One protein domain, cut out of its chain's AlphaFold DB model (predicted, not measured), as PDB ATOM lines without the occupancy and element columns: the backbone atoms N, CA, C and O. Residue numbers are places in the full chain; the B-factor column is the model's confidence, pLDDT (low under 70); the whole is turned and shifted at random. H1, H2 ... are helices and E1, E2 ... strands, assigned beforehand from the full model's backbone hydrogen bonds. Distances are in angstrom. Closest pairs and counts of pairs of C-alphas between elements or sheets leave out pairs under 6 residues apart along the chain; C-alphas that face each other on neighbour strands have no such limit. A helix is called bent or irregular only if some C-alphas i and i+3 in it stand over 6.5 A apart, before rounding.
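This is residues 2 to 73 of the 141 residues of an uncharacterized protein of Collinsella sp (UniProt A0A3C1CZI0). A ribbon of two parallel strands, E1 and E2, has the short helix H3 over one of its faces, while a second short helix, H2, sits near H3 at the start of the ribbon. From there the chain reaches back to H1, an arm well away from the rest, whose residues 8 to 13 stand free and stick out. The printed part has 72 residues with three named helices and two named strands, in the order H1, H2, E1, H3, E2; the class is mixed, helices and strands. The whole is loose, with a radius of gyration of the C-alphas of 14.8 A, and spans 45 by 30 by 18 A.

H1, residues 2 to 15, is apart from H2, residues 18 to 23, although a tight link of 2 residues joins them. H1 is also apart from E1, residues 29 to 34, from H3, residues 48 to 53, and from E2, residues 59 to 64. H2 and H3 are close but not clearly touching; their closest C-alphas, those of Val 19 and Ala 53, are 6.9 A apart. They run the same way at a steep tilt of 47 degrees. The closest C-alphas of H2 and E1, those of Ile 22 and Val 29, are 7.5 A apart. H2 and E2 are only just apart, closest 8.2 A. E1 and E2 are parallel neighbours at 16 degrees, with N 31 and O 60 at 2.9 A and N 60 and O 29 at 2.8 A, within hydrogen-bond range. E1, H3 and E2 form a strand-helix-strand unit, two parallel neighbour strands with a helix between them in the chain, and its crossover is right-handed. The closest C-alphas of E1 and H3, those of Ile 31 and Ile 48, are 6.7 A apart; for H3 and E2 they are those of Ile 48 and Tyr 61, 7.5 A apart. In H2 every O i to N i+4 pair is within hydrogen-bond range; in H1 it is 6 of 10, and in H3 0 of 2, beside 2 of 3 O i to N i+3 pairs.

H1 begins at C-alpha 2 at (-19.233, 5.656, 36.757) and is 13.0 A long. It is irregular, with C-alphas 9 and 12 9.5 A apart. H2 is 8.6 A long. E1 begins at C-alpha 29 at (-35.248, 31.068, 37.364) and is 17.0 A long. H3, 10.0 A long, is irregular, with C-alphas 49 and 52 7.9 A apart. E2, 16.8 A long, ends at C-alpha 64 at (-48.929, 23.178, 30.857).

The two C-alphas farthest apart, those of Ile 8 and Glu 67, are 44.9 A apart. The printed part has no cut. The link from E1 to H3, residues 35 to 47, is long. The mean pLDDT of the printed part is 93.9, and no printed residue is under 70.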
ATOM      1  N   GLY A   2     -19.073   4.216  37.042       77.88
ATOM      2  CA  GLY A   2     -19.233   5.656  36.757       77.88
ATOM      3  C   GLY A   2     -19.190   6.603  37.968       77.88
ATOM      4  O   GLY A   2     -18.557   7.647  37.891       77.88
ATOM      5  N   TRP A   3     -19.766   6.225  39.115       79.94
ATOM      6  CA  TRP A   3     -19.790   7.085  40.314       79.94
ATOM      7  C   TRP A   3     -18.395   7.451  40.853       79.94
ATOM      8  O   TRP A   3     -18.153   8.601  41.208       79.94
ATOM      9  N   ILE A   4     -17.456   6.494  40.876       85.50
ATOM     10  CA  ILE A   4     -16.076   6.741  41.335       85.50
ATOM     11  C   ILE A   4     -15.357   7.679  40.363       85.50
ATOM     12  O   ILE A   4     -14.697   8.617  40.798       85.50
ATOM     13  N   LEU A   5     -15.519   7.459  39.055       89.94
ATOM     14  CA  LEU A   5     -14.915   8.310  38.029       89.94
ATOM     15  C   LEU A   5     -15.462   9.743  38.093       89.94
ATOM     16  O   LEU A   5     -14.673  10.682  38.063       89.94
ATOM     17  N   ASN A   6     -16.773   9.918  38.291       85.44
ATOM     18  CA  ASN A   6     -17.381  11.238  38.479       85.44
ATOM     19  C   ASN A   6     -16.861  11.934  39.742       85.44
ATOM     20  O   ASN A   6     -16.556  13.120  39.701       85.44
ATOM     21  N   LYS A   7     -16.683  11.210  40.854       88.38
ATOM     22  CA  LYS A   7     -16.078  11.784  42.065       88.38
ATOM     23  C   LYS A   7     -14.616  12.183  41.884       88.38
ATOM     24  O   LYS A   7     -14.207  13.194  42.437       88.38
ATOM     25  N   ILE A   8     -13.834  11.414  41.128       91.88
ATOM     26  CA  ILE A   8     -12.440  11.771  40.820       91.88
ATOM     27  C   ILE A   8     -12.391  13.011  39.921       91.88
ATOM     28  O   ILE A   8     -11.574  13.895  40.156       91.88
ATOM     29  N   ALA A   9     -13.265  13.088  38.914       93.44
ATOM     30  CA  ALA A   9     -13.277  14.179  37.944       93.44
ATOM     31  C   ALA A   9     -13.853  15.490  38.507       93.44
ATOM     32  O   ALA A   9     -13.298  16.554  38.253       93.44
ATOM     33  N   PHE A  10     -14.945  15.417  39.273       90.31
ATOM     34  CA  PHE A  10     -15.723  16.585  39.708       90.31
ATOM     35  C   PHE A  10     -15.671  16.833  41.224       90.31
ATOM     36  O   PHE A  10     -16.204  17.824  41.712       90.31
ATOM     37  N   GLY A  11     -15.031  15.959  42.005       90.75
ATOM     38  CA  GLY A  11     -14.834  16.168  43.440       90.75
ATOM     39  C   GLY A  11     -16.143  16.385  44.205       90.75
ATOM     40  O   GLY A  11     -17.042  15.541  44.181       90.75
ATOM     41  N   ALA A  12     -16.237  17.515  44.913       84.25
ATOM     42  CA  ALA A  12     -17.431  17.901  45.666       84.25
ATOM     43  C   ALA A  12     -18.632  18.206  44.753       84.25
ATOM     44  O   ALA A  12     -19.767  17.909  45.131       84.25
ATOM     45  N   ASP A  13     -18.379  18.703  43.538       87.00
ATOM     46  CA  ASP A  13     -19.418  19.039  42.562       87.00
ATOM     47  C   ASP A  13     -20.129  17.796  42.019       87.00
ATOM     48  O   ASP A  13     -21.267  17.885  41.574       87.00
ATOM     49  N   ALA A  14     -19.521  16.610  42.145       89.38
ATOM     50  CA  ALA A  14     -20.134  15.344  41.747       89.38
ATOM     51  C   ALA A  14     -21.435  15.010  42.504       89.38
ATOM     52  O   ALA A  14     -22.164  14.120  42.072       89.38
ATOM     53  N   ASN A  15     -21.698  15.661  43.645       88.62
ATOM     54  CA  ASN A  15     -22.933  15.472  44.415       88.62
ATOM     55  C   ASN A  15     -23.853  16.703  44.377       88.62
ATOM     56  O   ASN A  15     -24.862  16.695  45.076       88.62
ATOM     57  N   ARG A  16     -23.510  17.756  43.618       91.12
ATOM     58  CA  ARG A  16     -24.384  18.925  43.487       91.12
ATOM     59  C   ARG A  16     -25.633  18.547  42.708       91.12
ATOM     60  O   ARG A  16     -25.555  17.975  41.621       91.12
ATOM     61  N   THR A  17     -26.777  18.892  43.270       93.94
ATOM     62  CA  THR A  17     -28.080  18.745  42.630       93.94
ATOM     63  C   THR A  17     -28.478  20.039  41.923       93.94
ATOM     64  O   THR A  17     -27.926  21.112  42.178       93.94
ATOM     65  N   ALA A  18     -29.471  19.960  41.040       94.56
ATOM     66  CA  ALA A  18     -30.076  21.156  40.459       94.56
ATOM     67  C   ALA A  18     -30.717  22.054  41.534       94.56
ATOM     68  O   ALA A  18     -30.603  23.273  41.445       94.56
ATOM     69  N   VAL A  19     -31.306  21.460  42.582       97.12
ATOM     70  CA  VAL A  19     -31.853  22.188  43.740       97.12
ATOM     71  C   VAL A  19     -30.757  22.986  44.451       97.12
ATOM     72  O   VAL A  19     -30.947  24.173  44.708       97.12
ATOM     73  N   ASP A  20     -29.585  22.382  44.696       96.31
ATOM     74  CA  ASP A  20     -28.436  23.097  45.279       96.31
ATOM     75  C   ASP A  20     -28.032  24.293  44.412       96.31
ATOM     76  O   ASP A  20     -27.777  25.382  44.925       96.31
ATOM     77  N   GLY A  21     -27.994  24.096  43.091       95.38
ATOM     78  CA  GLY A  21     -27.691  25.147  42.124       95.38
ATOM     79  C   GLY A  21     -28.673  26.312  42.216       95.38
ATOM     80  O   GLY A  21     -28.249  27.441  42.456       95.38
ATOM     81  N   ILE A  22     -29.970  26.027  42.095       97.38
ATOM     82  CA  ILE A  22     -31.051  27.023  42.123       97.38
ATOM     83  C   ILE A  22     -31.065  27.795  43.450       97.38
ATOM     84  O   ILE A  22     -31.185  29.017  43.441       97.38
ATOM     85  N   ASN A  23     -30.895  27.109  44.583       97.81
ATOM     86  CA  ASN A  23     -30.910  27.735  45.908       97.81
ATOM     87  C   ASN A  23     -29.647  28.556  46.217       97.81
ATOM     88  O   ASN A  23     -29.669  29.392  47.118       97.81
ATOM     89  N   SER A  24     -28.544  28.323  45.501       96.56
ATOM     90  CA  SER A  24     -27.261  28.993  45.759       96.56
ATOM     91  C   SER A  24     -27.096  30.359  45.084       96.56
ATOM     92  O   SER A  24     -26.091  31.033  45.319       96.56
ATOM     93  N   VAL A  25     -28.045  30.764  44.240       94.75
ATOM     94  CA  VAL A  25     -27.949  31.962  43.400       94.75
ATOM     95  C   VAL A  25     -29.111  32.915  43.654       94.75
ATOM     96  O   VAL A  25     -30.228  32.491  43.924       94.75
ATOM     97  N   ASP A  26     -28.852  34.212  43.506       94.81
ATOM     98  CA  ASP A  26     -29.863  35.275  43.561       94.81
ATOM     99  C   ASP A  26     -30.189  35.767  42.142       94.81
ATOM    100  O   ASP A  26     -30.088  36.948  41.820       94.81
ATOM    101  N   ILE A  27     -30.471  34.823  41.238       93.81
ATOM    102  CA  ILE A  27     -30.910  35.119  39.869       93.81
ATOM    103  C   ILE A  27     -32.330  34.585  39.656       93.81
ATOM    104  O   ILE A  27     -32.684  33.569  40.266       93.81
ATOM    105  N   PRO A  28     -33.136  35.225  38.789       96.00
ATOM    106  CA  PRO A  28     -34.425  34.685  38.371       96.00
ATOM    107  C   PRO A  28     -34.279  33.328  37.681       96.00
ATOM    108  O   PRO A  28     -33.389  33.140  36.848       96.00
ATOM    109  N   VAL A  29     -35.181  32.397  37.993       96.81
ATOM    110  CA  VAL A  29     -35.248  31.068  37.364       96.81
ATOM    111  C   VAL A  29     -36.690  30.793  36.960       96.81
ATOM    112  O   VAL A  29     -37.598  30.965  37.766       96.81
ATOM    113  N   LEU A  30     -36.903  30.343  35.727       97.19
ATOM    114  CA  LEU A  30     -38.202  29.888  35.243       97.19
ATOM    115  C   LEU A  30     -38.135  28.385  34.976       97.19
ATOM    116  O   LEU A  30     -37.273  27.927  34.228       97.19
ATOM    117  N   ILE A  31     -39.037  27.630  35.598       97.12
ATOM    118  CA  ILE A  31     -39.213  26.194  35.383       97.12
ATOM    119  C   ILE A  31     -40.554  25.995  34.682       97.12
ATOM    120  O   ILE A  31     -41.598  26.337  35.232       97.12
ATOM    121  N   ILE A  32     -40.510  25.447  33.471       97.06
ATOM    122  CA  ILE A  32     -41.688  25.117  32.665       97.06
ATOM    123  C   ILE A  32     -41.717  23.603  32.484       97.06
ATOM    124  O   ILE A  32     -40.681  23.018  32.169       97.06
ATOM    125  N   HIS A  33     -42.880  22.981  32.668       97.62
ATOM    126  CA  HIS A  33     -43.050  21.541  32.465       97.62
ATOM    127  C   HIS A  33     -44.464  21.213  31.968       97.62
ATOM    128  O   HIS A  33     -45.416  21.922  32.291       97.62
ATOM    129  N   GLY A  34     -44.613  20.139  31.194       97.25
ATOM    130  CA  GLY A  34     -45.919  19.591  30.818       97.25
ATOM    131  C   GLY A  34     -46.332  18.444  31.748       97.25
ATOM    132  O   GLY A  34     -45.532  17.547  32.001       97.25
ATOM    133  N   ASP A  35     -47.553  18.440  32.278       97.19
ATOM    134  CA  ASP A  35     -47.977  17.415  33.252       97.19
ATOM    135  C   ASP A  35     -48.217  16.008  32.672       97.19
ATOM    136  O   ASP A  35     -48.341  15.044  33.428       97.19
ATOM    137  N   ALA A  36     -48.190  15.872  31.346       96.38
ATOM    138  CA  ALA A  36     -48.235  14.604  30.622       96.38
ATOM    139  C   ALA A  36     -46.909  14.276  29.910       96.38
ATOM    140  O   ALA A  36     -46.894  13.495  28.959       96.38
ATOM    141  N   ASP A  37     -45.787  14.862  30.342       96.56
ATOM    142  CA  ASP A  37     -44.455  14.503  29.846       96.56
ATOM    143  C   ASP A  37     -44.113  13.040  30.197       96.56
ATOM    144  O   ASP A  37     -43.992  12.663  31.367       96.56
ATOM    145  N   ASP A  38     -43.949  12.215  29.163       95.12
ATOM    146  CA  ASP A  38     -43.619  10.790  29.240       95.12
ATOM    147  C   ASP A  38     -42.107  10.504  29.187       95.12
ATOM    148  O   ASP A  38     -41.668   9.383  29.455       95.12
ATOM    149  N   THR A  39     -41.301  11.518  28.878       95.62
ATOM    150  CA  THR A  39     -39.843  11.442  28.747       95.62
ATOM    151  C   THR A  39     -39.167  11.869  30.047       95.62
ATOM    152  O   THR A  39     -38.268  11.188  30.550       95.62
ATOM    153  N   VAL A  40     -39.624  12.976  30.634       95.69
ATOM    154  CA  VAL A  40     -39.223  13.457  31.956       95.69
ATOM    155  C   VAL A  40     -40.481  13.602  32.802       95.69
ATOM    156  O   VAL A  40     -41.117  14.650  32.824       95.69
ATOM    157  N   LEU A  41     -40.820  12.529  33.518       96.50
ATOM    158  CA  LEU A  41     -42.053  12.445  34.302       96.50
ATOM    159  C   LEU A  41     -42.229  13.646  35.238       96.50
ATOM    160  O   LEU A  41     -41.323  13.951  36.023       96.50
ATOM    161  N   TYR A  42     -43.419  14.252  35.200       96.94
ATOM    162  CA  TYR A  42     -43.764  15.435  35.990       96.94
ATOM    163  C   TYR A  42     -43.484  15.243  37.486       96.94
ATOM    164  O   TYR A  42     -42.774  16.054  38.066       96.94
ATOM    165  N   ASP A  43     -43.916  14.119  38.071       95.44
ATOM    166  CA  ASP A  43     -43.695  13.757  39.484       95.44
ATOM    167  C   ASP A  43     -42.456  12.861  39.711       95.44
ATOM    168  O   ASP A  43     -42.310  12.208  40.747       95.44
ATOM    169  N   GLY A  44     -41.577  12.753  38.711       92.81
ATOM    170  CA  GLY A  44     -40.408  11.878  38.743       92.81
ATOM    171  C   GLY A  44     -39.117  12.603  39.121       92.81
ATOM    172  O   GLY A  44     -39.013  13.290  40.132       92.81
ATOM    173  N   ALA A  45     -38.092  12.423  38.286       90.25
ATOM    174  CA  ALA A  45     -36.786  13.067  38.448       90.25
ATOM    175  C   ALA A  45     -36.739  14.507  37.892       90.25
ATOM    176  O   ALA A  45     -35.653  15.070  37.745       90.25
ATOM    177  N   SER A  46     -37.891  15.082  37.537       95.31
ATOM    178  CA  SER A  46     -38.008  16.451  37.036       95.31
ATOM    179  C   SER A  46     -37.624  17.471  38.116       95.31
ATOM    180  O   SER A  46     -37.674  17.202  39.319       95.31
ATOM    181  N   ILE A  47     -37.256  18.682  37.693       96.88
ATOM    182  CA  ILE A  47     -37.004  19.781  38.635       96.88
ATOM    183  C   ILE A  47     -38.314  20.296  39.239       96.88
ATOM    184  O   ILE A  47     -38.325  20.685  40.405       96.88
ATOM    185  N   ILE A  48     -39.420  20.254  38.486       97.19
ATOM    186  CA  ILE A  48     -40.722  20.718  38.973       97.19
ATOM    187  C   ILE A  48     -41.240  19.870  40.146       97.19
ATOM    188  O   ILE A  48     -41.786  20.427  41.094       97.19
ATOM    189  N   ALA A  49     -40.934  18.565  40.180       97.50
ATOM    190  CA  ALA A  49     -41.227  17.688  41.320       97.50
ATOM    191  C   ALA A  49     -40.488  18.077  42.615       97.50
ATOM    192  O   ALA A  49     -40.829  17.598  43.694       97.50
ATOM    193  N   GLN A  50     -39.450  18.915  42.530       97.44
ATOM    194  CA  GLN A  50     -38.639  19.349  43.672       97.44
ATOM    195  C   GLN A  50     -39.039  20.736  44.194       97.44
ATOM    196  O   GLN A  50     -38.283  21.330  44.965       97.44
ATOM    197  N   GLN A  51     -40.207  21.254  43.799       96.56
ATOM    198  CA  GLN A  51     -40.684  22.589  44.174       96.56
ATOM    199  C   GLN A  51     -40.624  22.845  45.692       96.56
ATOM    200  O   GLN A  51     -40.163  23.907  46.104       96.56
ATOM    201  N   ASP A  52     -40.974  21.857  46.523       97.00
ATOM    202  CA  ASP A  52     -40.931  21.962  47.993       97.00
ATOM    203  C   ASP A  52     -39.507  22.088  48.575       97.00
ATOM    204  O   ASP A  52     -39.326  22.564  49.698       97.00
ATOM    205  N   ALA A  53     -38.482  21.653  47.836       97.31
ATOM    206  CA  ALA A  53     -37.078  21.728  48.247       97.31
ATOM    207  C   ALA A  53     -36.370  22.999  47.736       97.31
ATOM    208  O   ALA A  53     -35.249  23.309  48.157       97.31
ATOM    209  N   ILE A  54     -37.001  23.742  46.825       98.19
ATOM    210  CA  ILE A  54     -36.461  24.971  46.252       98.19
ATOM    211  C   ILE A  54     -36.875  26.160  47.129       98.19
ATOM    212  O   ILE A  54     -38.049  26.482  47.277       98.19
ATOM    213  N   THR A  55     -35.885  26.837  47.708       97.94
ATOM    214  CA  THR A  55     -36.054  27.966  48.633       97.94
ATOM    215  C   THR A  55     -35.722  29.320  48.009       97.94
ATOM    216  O   THR A  55     -35.901  30.345  48.665       97.94
ATOM    217  N   ASN A  56     -35.186  29.355  46.784       97.56
ATOM    218  CA  ASN A  56     -34.905  30.606  46.079       97.56
ATOM    219  C   ASN A  56     -36.230  31.345  45.768       97.56
ATOM    220  O   ASN A  56     -37.075  30.798  45.057       97.56
ATOM    221  N   PRO A  57     -36.427  32.580  46.271       96.06
ATOM    222  CA  PRO A  57     -37.679  33.318  46.098       96.06
ATOM    223  C   PRO A  57     -37.886  33.859  44.674       96.06
ATOM    224  O   PRO A  57     -38.984  34.305  44.354       96.06
ATOM    225  N   ASN A  58     -36.856  33.832  43.825       95.94
ATOM    226  CA  ASN A  58     -36.895  34.336  42.450       95.94
ATOM    227  C   ASN A  58     -37.271  33.248  41.426       95.94
ATOM    228  O   ASN A  58     -37.097  33.445  40.220       95.94
ATOM    229  N   VAL A  59     -37.737  32.088  41.894       97.25
ATOM    230  CA  VAL A  59     -38.140  30.971  41.038       97.25
ATOM    231  C   VAL A  59     -39.617  31.097  40.682       97.25
ATOM    232  O   VAL A  59     -40.466  31.274  41.554       97.25
ATOM    233  N   GLN A  60     -39.921  30.972  39.397       96.81
ATOM    234  CA  GLN A  60     -41.276  30.895  38.866       96.81
ATOM    235  C   GLN A  60     -41.501  29.513  38.258       96.81
ATOM    236  O   GLN A  60     -40.597  28.939  37.646       96.81
ATOM    237  N   TYR A  61     -42.715  28.997  38.421       96.94
ATOM    238  CA  TYR A  61     -43.125  27.697  37.907       96.94
ATOM    239  C   TYR A  61     -44.302  27.887  36.968       96.94
ATOM    240  O   TYR A  61     -45.228  28.638  37.283       96.94
ATOM    241  N   PHE A  62     -44.280  27.181  35.847       96.38
ATOM    242  CA  PHE A  62     -45.411  27.108  34.946       96.38
ATOM    243  C   PHE A  62     -45.627  25.672  34.490       96.38
ATOM    244  O   PHE A  62     -44.702  25.010  34.018       96.38
ATOM    245  N   THR A  63     -46.870  25.220  34.600       97.19
ATOM    246  CA  THR A  63     -47.270  23.885  34.173       97.19
ATOM    247  C   THR A  63     -48.260  24.008  33.035       97.19
ATOM    248  O   THR A  63     -49.307  24.636  33.193       97.19
ATOM    249  N   PHE A  64     -47.939  23.396  31.899       96.44
ATOM    250  CA  PHE A  64     -48.929  23.178  30.857       96.44
ATOM    251  C   PHE A  64     -49.704  21.897  31.171       96.44
ATOM    252  O   PHE A  64     -49.101  20.834  31.312       96.44
ATOM    253  N   SER A  65     -51.029  22.017  31.260       95.31
ATOM    254  CA  SER A  65     -51.962  20.919  31.574       95.31
ATOM    255  C   SER A  65     -53.027  20.698  30.500       95.31
ATOM    256  O   SER A  65     -53.891  19.834  30.630       95.31
ATOM    257  N   GLU A  66     -53.026  21.524  29.453       91.38
ATOM    258  CA  GLU A  66     -53.975  21.386  28.355       91.38
ATOM    259  C   GLU A  66     -53.598  20.173  27.499       91.38
ATOM    260  O   GLU A  66     -52.437  20.008  27.115       91.38
ATOM    261  N   GLU A  67     -54.590  19.330  27.201       86.00
ATOM    262  CA  GLU A  67     -54.433  18.175  26.320       86.00
ATOM    263  C   GLU A  67     -53.789  18.609  24.996       86.00
ATOM    264  O   GLU A  67     -54.110  19.667  24.456       86.00
ATOM    265  N   TRP A  68     -52.854  17.809  24.482       83.25
ATOM    266  CA  TRP A  68     -52.062  18.122  23.283       83.25
ATOM    267  C   TRP A  68     -51.098  19.306  23.418       83.25
ATOM    268  O   TRP A  68     -50.364  19.581  22.476       83.25
ATOM    269  N   ARG A  69     -51.012  19.955  24.585       89.69
ATOM    270  CA  ARG A  69     -50.040  21.018  24.898       89.69
ATOM    271  C   ARG A  69     -49.304  20.770  26.220       89.69
ATOM    272  O   ARG A  69     -48.709  21.694  26.744       89.69
ATOM    273  N   ASN A  70     -49.311  19.549  26.754       94.75
ATOM    274  CA  ASN A  70     -48.734  19.189  28.057       94.75
ATOM    275  C   ASN A  70     -47.725  18.019  28.034       94.75
ATOM    276  O   ASN A  70     -47.394  17.481  29.086       94.75
ATOM    277  N   GLY A  71     -47.228  17.613  26.865       94.88
ATOM    278  CA  GLY A  71     -46.183  16.592  26.710       94.88
ATOM    279  C   GLY A  71     -44.772  17.190  26.659       94.88
ATOM    280  O   GLY A  71     -44.615  18.405  26.729       94.88
ATOM    281  N   HIS A  72     -43.745  16.354  26.453       95.44
ATOM    282  CA  HIS A  72     -42.330  16.775  26.480       95.44
ATOM    283  C   HIS A  72     -41.988  17.933  25.524       95.44
ATOM    284  O   HIS A  72     -41.172  18.793  25.836       95.44
ATOM    285  N   ASN A  73     -42.620  17.952  24.345       94.19
ATOM    286  CA  ASN A  73     -42.377  18.965  23.316       94.19
ATOM    287  C   ASN A  73     -43.645  19.685  22.852       94.19
ATOM    288  O   ASN A  73     -43.565  20.632  22.071       94.19
TER     289      ASN A  73